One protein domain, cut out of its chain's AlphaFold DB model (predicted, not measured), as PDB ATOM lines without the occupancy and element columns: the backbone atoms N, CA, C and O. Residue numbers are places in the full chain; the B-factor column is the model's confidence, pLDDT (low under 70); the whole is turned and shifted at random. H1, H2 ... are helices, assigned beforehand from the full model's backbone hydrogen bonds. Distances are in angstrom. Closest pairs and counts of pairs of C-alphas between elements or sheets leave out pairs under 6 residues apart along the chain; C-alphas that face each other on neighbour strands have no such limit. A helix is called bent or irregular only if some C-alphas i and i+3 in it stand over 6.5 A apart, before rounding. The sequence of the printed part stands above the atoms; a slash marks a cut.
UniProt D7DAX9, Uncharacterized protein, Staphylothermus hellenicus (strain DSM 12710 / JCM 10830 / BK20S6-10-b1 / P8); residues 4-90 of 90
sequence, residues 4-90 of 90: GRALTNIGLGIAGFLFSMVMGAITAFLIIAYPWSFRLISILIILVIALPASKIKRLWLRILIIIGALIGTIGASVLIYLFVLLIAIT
ATOM      1  N   GLY A   4     -10.393 -11.357  -9.464       75.69
ATOM      2  CA  GLY A   4     -11.299 -11.040 -10.573       75.69
ATOM      3  C   GLY A   4     -10.985  -9.704 -11.257       75.69
ATOM      4  O   GLY A   4     -10.868  -9.652 -12.474       75.69
ATOM      5  N   ARG A   5     -10.722  -8.631 -10.492       74.38
ATOM      6  CA  ARG A   5     -10.341  -7.326 -11.066       74.38
ATOM      7  C   ARG A   5      -8.979  -7.367 -11.760       74.38
ATOM      8  O   ARG A   5      -8.753  -6.595 -12.687       74.38
ATOM      9  N   ALA A   6      -8.056  -8.223 -11.324       68.06
ATOM     10  CA  ALA A   6      -6.768  -8.389 -11.993       68.06
ATOM     11  C   ALA A   6      -6.933  -9.087 -13.354       68.06
ATOM     12  O   ALA A   6      -6.420  -8.582 -14.351       68.06
ATOM     13  N   LEU A   7      -7.722 -10.164 -13.410       76.19
ATOM     14  CA  LEU A   7      -8.020 -10.902 -14.643       76.19
ATOM     15  C   LEU A   7      -8.753 -10.045 -15.680       76.19
ATOM     16  O   LEU A   7      -8.355 -10.024 -16.842       76.19
ATOM     17  N   THR A   8      -9.754  -9.258 -15.273       76.75
ATOM     18  CA  THR A   8     -10.465  -8.356 -16.198       76.75
ATOM     19  C   THR A   8      -9.531  -7.308 -16.817       76.75
ATOM     20  O   THR A   8      -9.651  -6.992 -17.997       76.75
ATOM     21  N   ASN A   9      -8.558  -6.797 -16.052       73.81
ATOM     22  CA  ASN A   9      -7.571  -5.837 -16.560       73.81
ATOM     23  C   ASN A   9      -6.579  -6.470 -17.549       73.81
ATOM     24  O   ASN A   9      -6.150  -5.802 -18.487       73.81
ATOM     25  N   ILE A  10      -6.217  -7.739 -17.345       76.75
ATOM     26  CA  ILE A  10      -5.374  -8.494 -18.280       76.75
ATOM     27  C   ILE A  10      -6.151  -8.769 -19.573       76.75
ATOM     28  O   ILE A  10      -5.632  -8.510 -20.655       76.75
ATOM     29  N   GLY A  11      -7.415  -9.197 -19.469       79.38
ATOM     30  CA  GLY A  11      -8.290  -9.423 -20.625       79.38
ATOM     31  C   GLY A  11      -8.500  -8.163 -21.472       79.38
ATOM     32  O   GLY A  11      -8.349  -8.209 -22.688       79.38
ATOM     33  N   LEU A  12      -8.746  -7.013 -20.832       81.06
ATOM     34  CA  LEU A  12      -8.809  -5.706 -21.506       81.06
ATOM     35  C   LEU A  12      -7.500  -5.342 -22.218       81.06
ATOM     36  O   LEU A  12      -7.523  -4.748 -23.293       81.06
ATOM     37  N   GLY A  13      -6.365  -5.719 -21.633       76.88
ATOM     38  CA  GLY A  13      -5.047  -5.558 -22.236       76.88
ATOM     39  C   GLY A  13      -4.852  -6.327 -23.523       76.88
ATOM     40  O   GLY A  13      -4.451  -5.753 -24.529       76.88
ATOM     41  N   ILE A  14      -5.149  -7.624 -23.472       82.19
ATOM     42  CA  ILE A  14      -5.008  -8.531 -24.613       82.19
ATOM     43  C   ILE A  14      -5.968  -8.118 -25.732       82.19
ATOM     44  O   ILE A  14      -5.558  -8.017 -26.883       82.19
ATOM     45  N   ALA A  15      -7.220  -7.799 -25.396       81.19
ATOM     46  CA  ALA A  15      -8.190  -7.304 -26.369       81.19
ATOM     47  C   ALA A  15      -7.727  -5.988 -27.018       81.19
ATOM     48  O   ALA A  15      -7.800  -5.842 -28.236       81.19
ATOM     49  N   GLY A  16      -7.191  -5.055 -26.223       80.25
ATOM     50  CA  GLY A  16      -6.620  -3.808 -26.732       80.25
ATOM     51  C   GLY A  16      -5.406  -4.030 -27.637       80.25
ATOM     52  O   GLY A  16      -5.269  -3.335 -28.637       80.25
ATOM     53  N   PHE A  17      -4.553  -5.004 -27.310       79.44
ATOM     54  CA  PHE A  17      -3.378  -5.372 -28.102       79.44
ATOM     55  C   PHE A  17      -3.757  -5.975 -29.455       79.44
ATOM     56  O   PHE A  17      -3.233  -5.567 -30.485       79.44
ATOM     57  N   LEU A  18      -4.698  -6.922 -29.468       81.94
ATOM     58  CA  LEU A  18      -5.183  -7.525 -30.710       81.94
ATOM     59  C   LEU A  18      -5.865  -6.480 -31.595       81.94
ATOM     60  O   LEU A  18      -5.589  -6.399 -32.789       81.94
ATOM     61  N   PHE A  19      -6.707  -5.636 -30.996       83.19
ATOM     62  CA  PHE A  19      -7.354  -4.538 -31.703       83.19
ATOM     63  C   PHE A  19      -6.334  -3.569 -32.311       83.19
ATOM     64  O   PHE A  19      -6.456  -3.195 -33.475       83.19
ATOM     65  N   SER A  20      -5.299  -3.190 -31.556       80.12
ATOM     66  CA  SER A  20      -4.274  -2.275 -32.053       80.12
ATOM     67  C   SER A  20      -3.427  -2.893 -33.164       80.12
ATOM     68  O   SER A  20      -3.116  -2.197 -34.128       80.12
ATOM     69  N   MET A  21      -3.139  -4.197 -33.097       80.19
ATOM     70  CA  MET A  21      -2.490  -4.949 -34.175       80.19
ATOM     71  C   MET A  21      -3.294  -4.894 -35.479       80.19
ATOM     72  O   MET A  21      -2.748  -4.553 -36.527       80.19
ATOM     73  N   VAL A  22      -4.596  -5.188 -35.411       84.69
ATOM     74  CA  VAL A  22      -5.489  -5.178 -36.581       84.69
ATOM     75  C   VAL A  22      -5.601  -3.772 -37.164       84.69
ATOM     76  O   VAL A  22      -5.457  -3.590 -38.371       84.69
ATOM     77  N   MET A  23      -5.786  -2.759 -36.317       81.81
ATOM     78  CA  MET A  23      -5.838  -1.366 -36.767       81.81
ATOM     79  C   MET A  23      -4.513  -0.912 -37.388       81.81
ATOM     80  O   MET A  23      -4.527  -0.220 -38.404       81.81
ATOM     81  N   GLY A  24      -3.371  -1.335 -36.838       76.75
ATOM     82  CA  GLY A  24      -2.054  -1.093 -37.430       76.75
ATOM     83  C   GLY A  24      -1.912  -1.723 -38.819       76.75
ATOM     84  O   GLY A  24      -1.450  -1.070 -39.751       76.75
ATOM     85  N   ALA A  25      -2.397  -2.954 -38.997       79.81
ATOM     86  CA  ALA A  25      -2.385  -3.629 -40.294       79.81
ATOM     87  C   ALA A  25      -3.275  -2.931 -41.338       79.81
ATOM     88  O   ALA A  25      -2.849  -2.706 -42.471       79.81
ATOM     89  N   ILE A  26      -4.483  -2.519 -40.941       81.25
ATOM     90  CA  ILE A  26      -5.387  -1.724 -41.786       81.25
ATOM     91  C   ILE A  26      -4.733  -0.390 -42.157       81.25
ATOM     92  O   ILE A  26      -4.826   0.042 -43.303       81.25
ATOM     93  N   THR A  27      -4.029   0.241 -41.212       77.38
ATOM     94  CA  THR A  27      -3.267   1.467 -41.474       77.38
ATOM     95  C   THR A  27      -2.241   1.222 -42.570       77.38
ATOM     96  O   THR A  27      -2.275   1.912 -43.579       77.38
ATOM     97  N   ALA A  28      -1.382   0.211 -42.420       76.19
ATOM     98  CA  ALA A  28      -0.363  -0.123 -43.415       76.19
ATOM     99  C   ALA A  28      -0.966  -0.351 -44.811       76.19
ATOM    100  O   ALA A  28      -0.475   0.205 -45.791       76.19
ATOM    101  N   PHE A  29      -2.075  -1.092 -44.896       78.12
ATOM    102  CA  PHE A  29      -2.786  -1.296 -46.157       78.12
ATOM    103  C   PHE A  29      -3.289   0.018 -46.766       78.12
ATOM    104  O   PHE A  29      -3.050   0.279 -47.942       78.12
ATOM    105  N   LEU A  30      -3.957   0.868 -45.983       76.81
ATOM    106  CA  LEU A  30      -4.522   2.123 -46.486       76.81
ATOM    107  C   LEU A  30      -3.448   3.138 -46.888       76.81
ATOM    108  O   LEU A  30      -3.661   3.889 -47.837       76.81
ATOM    109  N   ILE A  31      -2.299   3.144 -46.205       76.62
ATOM    110  CA  ILE A  31      -1.136   3.960 -46.583       76.62
ATOM    111  C   ILE A  31      -0.668   3.588 -47.992       76.62
ATOM    112  O   ILE A  31      -0.381   4.472 -48.797       76.62
ATOM    113  N   ILE A  32      -0.609   2.288 -48.284       76.38
ATOM    114  CA  ILE A  32      -0.136   1.763 -49.566       76.38
ATOM    115  C   ILE A  32      -1.204   1.937 -50.657       76.38
ATOM    116  O   ILE A  32      -0.887   2.374 -51.759       76.38
ATOM    117  N   ALA A  33      -2.469   1.631 -50.358       78.31
ATOM    118  CA  ALA A  33      -3.562   1.652 -51.331       78.31
ATOM    119  C   ALA A  33      -4.057   3.069 -51.672       78.31
ATOM    120  O   ALA A  33      -4.435   3.330 -52.813       78.31
ATOM    121  N   TYR A  34      -4.057   3.995 -50.706       79.25
ATOM    122  CA  TYR A  34      -4.624   5.340 -50.864       79.25
ATOM    123  C   TYR A  34      -3.686   6.445 -50.333       79.25
ATOM    124  O   TYR A  34      -4.038   7.170 -49.390       79.25
ATOM    125  N   PRO A  35      -2.506   6.644 -50.954       72.25
ATOM    126  CA  PRO A  35      -1.481   7.576 -50.468       72.25
ATOM    127  C   PRO A  35      -1.935   9.048 -50.464       72.25
ATOM    128  O   PRO A  35      -1.486   9.848 -49.646       72.25
ATOM    129  N   TRP A  36      -2.879   9.416 -51.332       77.00
ATOM    130  CA  TRP A  36      -3.415  10.778 -51.481       77.00
ATOM    131  C   TRP A  36      -4.268  11.223 -50.279       77.00
ATOM    132  O   TRP A  36      -4.249  12.387 -49.885       77.00
ATOM    133  N   SER A  37      -4.984  10.284 -49.655       68.88
ATOM    134  CA  SER A  37      -5.833  10.488 -48.467       68.88
ATOM    135  C   SER A  37      -5.135  10.112 -47.152       68.88
ATOM    136  O   SER A  37      -5.753  10.131 -46.083       68.88
ATOM    137  N   PHE A  38      -3.831   9.819 -47.215       64.94
ATOM    138  CA  PHE A  38      -2.996   9.342 -46.111       64.94
ATOM    139  C   PHE A  38      -3.141  10.164 -44.826       64.94
ATOM    140  O   PHE A  38      -3.232   9.600 -43.736       64.94
ATOM    141  N   ARG A  39      -3.190  11.498 -44.937       67.31
ATOM    142  CA  ARG A  39      -3.232  12.390 -43.766       67.31
ATOM    143  C   ARG A  39      -4.509  12.201 -42.948       67.31
ATOM    144  O   ARG A  39      -4.443  12.112 -41.728       67.31
ATOM    145  N   LEU A  40      -5.657  12.102 -43.614       68.25
ATOM    146  CA  LEU A  40      -6.968  12.018 -42.964       68.25
ATOM    147  C   LEU A  40      -7.197  10.628 -42.351       68.25
ATOM    148  O   LEU A  40      -7.680  10.510 -41.226       68.25
ATOM    149  N   ILE A  41      -6.760   9.584 -43.058       68.25
ATOM    150  CA  ILE A  41      -6.878   8.187 -42.629       68.25
ATOM    151  C   ILE A  41      -5.944   7.884 -41.448       68.25
ATOM    152  O   ILE A  41      -6.370   7.283 -40.464       68.25
ATOM    153  N   SER A  42      -4.692   8.350 -41.499       65.75
ATOM    154  CA  SER A  42      -3.722   8.118 -40.420       65.75
ATOM    155  C   SER A  42      -4.161   8.770 -39.107       65.75
ATOM    156  O   SER A  42      -4.040   8.161 -38.048       65.75
ATOM    157  N   ILE A  43      -4.736   9.978 -39.166       69.44
ATOM    158  CA  ILE A  43      -5.260  10.678 -37.981       69.44
ATOM    159  C   ILE A  43      -6.431   9.905 -37.364       69.44
ATOM    160  O   ILE A  43      -6.451   9.704 -36.149       69.44
ATOM    161  N   LEU A  44      -7.376   9.437 -38.186       68.62
ATOM    162  CA  LEU A  44      -8.514   8.629 -37.739       68.62
ATOM    163  C   LEU A  44      -8.051   7.366 -37.005       68.62
ATOM    164  O   LEU A  44      -8.574   7.050 -35.938       68.62
ATOM    165  N   ILE A  45      -7.035   6.677 -37.522       68.75
ATOM    166  CA  ILE A  45      -6.568   5.425 -36.925       68.75
ATOM    167  C   ILE A  45      -5.740   5.664 -35.657       68.75
ATOM    168  O   ILE A  45      -5.924   4.953 -34.668       68.75
ATOM    169  N   ILE A  46      -4.905   6.708 -35.623       69.94
ATOM    170  CA  ILE A  46      -4.218   7.126 -34.390       69.94
ATOM    171  C   ILE A  46      -5.249   7.440 -33.298       69.94
ATOM    172  O   ILE A  46      -5.082   6.994 -32.163       69.94
ATOM    173  N   LEU A  47      -6.348   8.128 -33.633       69.31
ATOM    174  CA  LEU A  47      -7.450   8.377 -32.698       69.31
ATOM    175  C   LEU A  47      -8.091   7.073 -32.203       69.31
ATOM    176  O   LEU A  47      -8.324   6.909 -31.004       69.31
ATOM    177  N   VAL A  48      -8.348   6.134 -33.116       71.56
ATOM    178  CA  VAL A  48      -8.976   4.843 -32.805       71.56
ATOM    179  C   VAL A  48      -8.087   3.967 -31.920       71.56
ATOM    180  O   VAL A  48      -8.616   3.267 -31.065       71.56
ATOM    181  N   ILE A  49      -6.759   4.035 -32.048       68.12
ATOM    182  CA  ILE A  49      -5.803   3.317 -31.181       68.12
ATOM    183  C   ILE A  49      -5.600   4.052 -29.844       68.12
ATOM    184  O   ILE A  49      -5.453   3.422 -28.790       68.12
ATOM    185  N   ALA A  50      -5.638   5.387 -29.848       64.56
ATOM    186  CA  ALA A  50      -5.507   6.197 -28.640       64.56
ATOM    187  C   ALA A  50      -6.704   6.032 -27.687       64.56
ATOM    188  O   ALA A  50      -6.526   6.058 -26.467       64.56
ATOM    189  N   LEU A  51      -7.913   5.805 -28.210       69.25
ATOM    190  CA  LEU A  51      -9.129   5.573 -27.420       69.25
ATOM    191  C   LEU A  51      -9.024   4.378 -26.442       69.25
ATOM    192  O   LEU A  51      -9.214   4.596 -25.240       69.25
ATOM    193  N   PRO A  52      -8.688   3.144 -26.861       66.56
ATOM    194  CA  PRO A  52      -8.527   2.009 -25.955       66.56
ATOM    195  C   PRO A  52      -7.335   2.183 -25.006       66.56
ATOM    196  O   PRO A  52      -7.448   1.851 -23.826       66.56
ATOM    197  N   ALA A  53      -6.231   2.789 -25.462       65.62
ATOM    198  CA  ALA A  53      -5.109   3.114 -24.584       65.62
ATOM    199  C   ALA A  53      -5.519   4.122 -23.490       65.62
ATOM    200  O   ALA A  53      -5.163   3.964 -22.320       65.62
ATOM    201  N   SER A  54      -6.325   5.135 -23.826       67.38
ATOM    202  CA  SER A  54      -6.719   6.193 -22.890       67.38
ATOM    203  C   SER A  54      -7.528   5.673 -21.694       67.38
ATOM    204  O   SER A  54      -7.298   6.133 -20.573       67.38
ATOM    205  N   LYS A  55      -8.381   4.653 -21.891       70.25
ATOM    206  CA  LYS A  55      -9.247   4.076 -20.844       70.25
ATOM    207  C   LYS A  55      -8.517   3.169 -19.846       70.25
ATOM    208  O   LYS A  55      -9.069   2.844 -18.795       70.25
ATOM    209  N   ILE A  56      -7.276   2.777 -20.131       72.25
ATOM    210  CA  ILE A  56      -6.502   1.878 -19.273       72.25
ATOM    211  C   ILE A  56      -5.602   2.686 -18.335       72.25
ATOM    212  O   ILE A  56      -4.690   3.382 -18.770       72.25
ATOM    213  N   LYS A  57      -5.829   2.562 -17.020       72.50
ATOM    214  CA  LYS A  57      -5.060   3.289 -15.989       72.50
ATOM    215  C   LYS A  57      -3.639   2.756 -15.773       72.50
ATOM    216  O   LYS A  57      -2.793   3.471 -15.251       72.50
ATOM    217  N   ARG A  58      -3.366   1.496 -16.124       76.19
ATOM    218  CA  ARG A  58      -2.046   0.877 -15.916       76.19
ATOM    219  C   ARG A  58      -1.119   1.171 -17.095       76.19
ATOM    220  O   ARG A  58      -1.385   0.725 -18.208       76.19
ATOM    221  N   LEU A  59       0.000   1.842 -16.816       79.25
ATOM    222  CA  LEU A  59       1.005   2.244 -17.807       79.25
ATOM    223  C   LEU A  59       1.501   1.068 -18.670       79.25
ATOM    224  O   LEU A  59       1.532   1.180 -19.891       79.25
ATOM    225  N   TRP A  60       1.807  -0.078 -18.052       76.06
ATOM    226  CA  TRP A  60       2.349  -1.253 -18.755       76.06
ATOM    227  C   TRP A  60       1.404  -1.793 -19.846       76.06
ATOM    228  O   TRP A  60       1.851  -2.151 -20.930       76.06
ATOM    229  N   LEU A  61       0.089  -1.767 -19.605       77.00
ATOM    230  CA  LEU A  61      -0.919  -2.243 -20.560       77.00
ATOM    231  C   LEU A  61      -1.069  -1.284 -21.743       77.00
ATOM    232  O   LEU A  61      -1.244  -1.726 -22.872       77.00
ATOM    233  N   ARG A  62      -0.958   0.027 -21.498       76.81
ATOM    234  CA  ARG A  62      -0.950   1.037 -22.565       76.81
ATOM    235  C   ARG A  62       0.243   0.856 -23.495       76.81
ATOM    236  O   ARG A  62       0.073   0.886 -24.708       76.81
ATOM    237  N   ILE A  63       1.427   0.645 -22.919       80.81
ATOM    238  CA  ILE A  63       2.655   0.399 -23.681       80.81
ATOM    239  C   ILE A  63       2.490  -0.850 -24.545       80.81
ATOM    240  O   ILE A  63       2.798  -0.811 -25.732       80.81
ATOM    241  N   LEU A  64       1.930  -1.923 -23.981       80.88
ATOM    242  CA  LEU A  64       1.684  -3.165 -24.710       80.88
ATOM    243  C   LEU A  64       0.790  -2.926 -25.940       80.88
ATOM    244  O   LEU A  64       1.135  -3.352 -27.035       80.88
ATOM    245  N   ILE A  65      -0.289  -2.149 -25.797       79.50
ATOM    246  CA  ILE A  65      -1.192  -1.774 -26.903       79.50
ATOM    247  C   ILE A  65      -0.473  -0.966 -27.990       79.50
ATOM    248  O   ILE A  65      -0.672  -1.232 -29.176       79.50
ATOM    249  N   ILE A  66       0.375  -0.006 -27.612       78.69
ATOM    250  CA  ILE A  66       1.151   0.808 -28.564       78.69
ATOM    251  C   ILE A  66       2.142  -0.068 -29.340       78.69
ATOM    252  O   ILE A  66       2.231   0.032 -30.563       78.69
ATOM    253  N   ILE A  67       2.842  -0.968 -28.645       82.56
ATOM    254  CA  ILE A  67       3.747  -1.940 -29.270       82.56
ATOM    255  C   ILE A  67       2.969  -2.848 -30.231       82.56
ATOM    256  O   ILE A  67       3.431  -3.093 -31.341       82.56
ATOM    257  N   GLY A  68       1.763  -3.284 -29.857       80.25
ATOM    258  CA  GLY A  68       0.880  -4.057 -30.734       80.25
ATOM    259  C   GLY A  68       0.546  -3.339 -32.040       80.25
ATOM    260  O   GLY A  68       0.666  -3.935 -33.107       80.25
ATOM    261  N   ALA A  69       0.230  -2.042 -31.985       77.25
ATOM    262  CA  ALA A  69       0.000  -1.240 -33.188       77.25
ATOM    263  C   ALA A  69       1.251  -1.130 -34.071       77.25
ATOM    264  O   ALA A  69       1.156  -1.278 -35.291       77.25
ATOM    265  N   LEU A  70       2.423  -0.902 -33.471       81.06
ATOM    266  CA  LEU A  70       3.697  -0.835 -34.194       81.06
ATOM    267  C   LEU A  70       4.006  -2.155 -34.905       81.06
ATOM    268  O   LEU A  70       4.264  -2.153 -36.108       81.06
ATOM    269  N   ILE A  71       3.919  -3.278 -34.186       85.88
ATOM    270  CA  ILE A  71       4.153  -4.610 -34.756       85.88
ATOM    271  C   ILE A  71       3.127  -4.907 -35.850       85.88
ATOM    272  O   ILE A  71       3.510  -5.390 -36.911       85.88
ATOM    273  N   GLY A  72       1.848  -4.585 -35.640       81.38
ATOM    274  CA  GLY A  72       0.805  -4.764 -36.654       81.38
ATOM    275  C   GLY A  72       1.080  -3.972 -37.935       81.38
ATOM    276  O   GLY A  72       0.953  -4.511 -39.031       81.38
ATOM    277  N   THR A  73       1.533  -2.723 -37.807       80.81
ATOM    278  CA  THR A  73       1.839  -1.851 -38.954       80.81
ATOM    279  C   THR A  73       3.075  -2.334 -39.715       80.81
ATOM    280  O   THR A  73       3.046  -2.447 -40.942       80.81
ATOM    281  N   ILE A  74       4.157  -2.661 -39.001       83.25
ATOM    282  CA  ILE A  74       5.407  -3.145 -39.603       83.25
ATOM    283  C   ILE A  74       5.184  -4.525 -40.229       83.25
ATOM    284  O   ILE A  74       5.526  -4.734 -41.389       83.25
ATOM    285  N   GLY A  75       4.561  -5.447 -39.494       82.62
ATOM    286  CA  GLY A  75       4.281  -6.803 -39.959       82.62
ATOM    287  C   GLY A  75       3.400  -6.824 -41.206       82.62
ATOM    288  O   GLY A  75       3.724  -7.517 -42.168       82.62
ATOM    289  N   ALA A  76       2.336  -6.015 -41.243       80.88
ATOM    290  CA  ALA A  76       1.492  -5.897 -42.428       80.88
ATOM    291  C   ALA A  76       2.232  -5.268 -43.617       80.88
ATOM    292  O   ALA A  76       2.103  -5.762 -44.732       80.88
ATOM    293  N   SER A  77       3.052  -4.236 -43.386       78.44
ATOM    294  CA  SER A  77       3.880  -3.630 -44.441       78.44
ATOM    295  C   SER A  77       4.836  -4.650 -45.070       78.44
ATOM    296  O   SER A  77       4.948  -4.715 -46.291       78.44
ATOM    297  N   VAL A  78       5.478  -5.492 -44.249       85.50
ATOM    298  CA  VAL A  78       6.366  -6.567 -44.718       85.50
ATOM    299  C   VAL A  78       5.589  -7.627 -45.500       85.50
ATOM    300  O   VAL A  78       6.021  -8.016 -46.579       85.50
ATOM    301  N   LEU A  79       4.433  -8.074 -45.000       85.69
ATOM    302  CA  LEU A  79       3.605  -9.066 -45.694       85.69
ATOM    303  C   LEU A  79       3.098  -8.557 -47.048       85.69
ATOM    304  O   LEU A  79       3.154  -9.291 -48.029       85.69
ATOM    305  N   ILE A  80       2.650  -7.299 -47.117       84.25
ATOM    306  CA  ILE A  80       2.224  -6.673 -48.374       84.25
ATOM    307  C   ILE A  80       3.406  -6.582 -49.343       84.25
ATOM    308  O   ILE A  80       3.262  -6.938 -50.509       84.25
ATOM    309  N   TYR A  81       4.584  -6.165 -48.870       81.69
ATOM    310  CA  TYR A  81       5.790  -6.108 -49.695       81.69
ATOM    311  C   TYR A  81       6.166  -7.481 -50.267       81.69
ATOM    312  O   TYR A  81       6.397  -7.605 -51.467       81.69
ATOM    313  N   LEU A  82       6.172  -8.523 -49.430       86.69
ATOM    314  CA  LEU A  82       6.449  -9.895 -49.863       86.69
ATOM    315  C   LEU A  82       5.409 -10.401 -50.867       86.69
ATOM    316  O   LEU A  82       5.768 -11.064 -51.835       86.69
ATOM    317  N   PHE A  83       4.134 -10.071 -50.666       86.25
ATOM    318  CA  PHE A  83       3.062 -10.435 -51.590       86.25
ATOM    319  C   PHE A  83       3.226  -9.762 -52.958       86.25
ATOM    320  O   PHE A  83       3.118 -10.424 -53.986       86.25
ATOM    321  N   VAL A  84       3.553  -8.467 -52.981       84.50
ATOM    322  CA  VAL A  84       3.849  -7.737 -54.224       84.50
ATOM    323  C   VAL A  84       5.077  -8.320 -54.920       84.50
ATOM    324  O   VAL A  84       5.053  -8.511 -56.132       84.50
ATOM    325  N   LEU A  85       6.128  -8.647 -54.165       86.06
ATOM    326  CA  LEU A  85       7.335  -9.275 -54.702       86.06
ATOM    327  C   LEU A  85       7.032 -10.639 -55.338       86.06
ATOM    328  O   LEU A  85       7.538 -10.928 -56.416       86.06
ATOM    329  N   LEU A  86       6.189 -11.453 -54.699       90.50
ATOM    330  CA  LEU A  86       5.745 -12.738 -55.243       90.50
ATOM    331  C   LEU A  86       4.973 -12.569 -56.556       90.50
ATOM    332  O   LEU A  86       5.267 -13.282 -57.508       90.50
ATOM    333  N   ILE A  87       4.044 -11.607 -56.625       87.25
ATOM    334  CA  ILE A  87       3.287 -11.311 -57.853       87.25
ATOM    335  C   ILE A  87       4.198 -10.787 -58.968       87.25
ATOM    336  O   ILE A  87       3.961 -11.080 -60.128       87.25
ATOM    337  N   ALA A  88       5.231 -10.008 -58.645       80.38
ATOM    338  CA  ALA A  88       6.126  -9.435 -59.652       80.38
ATOM    339  C   ALA A  88       7.063 -10.466 -60.311       80.38
ATOM    340  O   ALA A  88       7.630 -10.182 -61.364       80.38
ATOM    341  N   ILE A  89       7.274 -11.621 -59.672       81.88
ATOM    342  CA  ILE A  89       8.133 -12.705 -60.179       81.88
ATOM    343  C   ILE A  89       7.339 -13.683 -61.063       81.88
ATOM    344  O   ILE A  89       7.935 -14.340 -61.919       81.88
ATOM    345  N   THR A  90       6.024 -13.790 -60.855       65.81
ATOM    346  CA  THR A  90       5.091 -14.574 -61.686       65.81
ATOM    347  C   THR A  90       4.635 -13.812 -62.919       65.81
ATOM    348  O   THR A  90       4.561 -14.448 -63.991       65.81
TER     349      THR A  90
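What this domain is: This is residues 4 to 90 of the 90 residues of an uncharacterized protein of Staphylothermus hellenicus (strain DSM 12710 / JCM 10830 / BK20S6-10-b1 / P8) (UniProt D7DAX9). Two long helices, H3 and H1, cross at a narrow angle as a drawn-out X, and a shorter helix, H2, folds back along H1 and meets the first part of H3 near its own last part. The three make a loose up-and-down bundle, each helix running against the one before it in the chain, and residues 82 to 90 stick out at one end. The printed part has 87 residues, with three named helices in the order H1, H2, H3 and no named strand; the class is all helix. The whole is loose, with a radius of gyration of the C-alphas of 15.2 A, and spans 54 by 27 by 14 A, only just flat.

How they stand to each other: Begin with the longest helix by residues, H3, residues 59 to 89, and then find H1, residues 4 to 33. The two touch, and their closest C-alphas, those of Met 21 and Gly 72, are 4.1 A apart. They run the same way at a shallow tilt of 33 degrees, only just short of steep. Next find H2, residues 35 to 55, which forms a helical hairpin with H1. These two touch, with the C-alphas of Ile 31 and Phe 38 closest at 5.7 A, and run opposite ways at a shallow tilt of 3 degrees. H2 and H3 also form a helical hairpin, opposite ways at a shallow tilt of 31 degrees. H2 touches H3 with residues 49 to 54 alone, and H3 touches H2 with residues 61 to 69 alone; the closest C-alphas are those of Ala 53 and Arg 62, 5.1 A apart. In H1 and H3 every O i to N i+4 pair is within hydrogen-bond range; in H2 14 of 17 are.

Where its parts are: Find C-alpha 59 at (1.005, 2.244, -17.807); from there H3 runs 45.5 A to C-alpha 89 at (8.133, -12.705, -60.179). H1 begins at C-alpha 4, at (-11.299, -11.040, -10.573), and ends 43.4 A away at C-alpha 33. H2 runs 30.8 A from C-alpha 35 to C-alpha 55; it has a kink of 34 degrees near residue 42 and is irregular, with C-alphas 36 and 39 7.9 A apart.

The domain as a whole: The two C-alphas farthest apart, those of Gly 4 and Thr 90, are 53.8 A apart. Residues 82 to 90, of which 82 to 89 belong to H3, stand free; without them the body spans 46 by 24 by 14 A. The printed part has no cut, and the links H1 to H2 and H2 to H3 are tight. The mean pLDDT of the printed part is 77.1; look for values under 70 at residue 6, residues 37 to 47, residues 49 to 54 and residue 90.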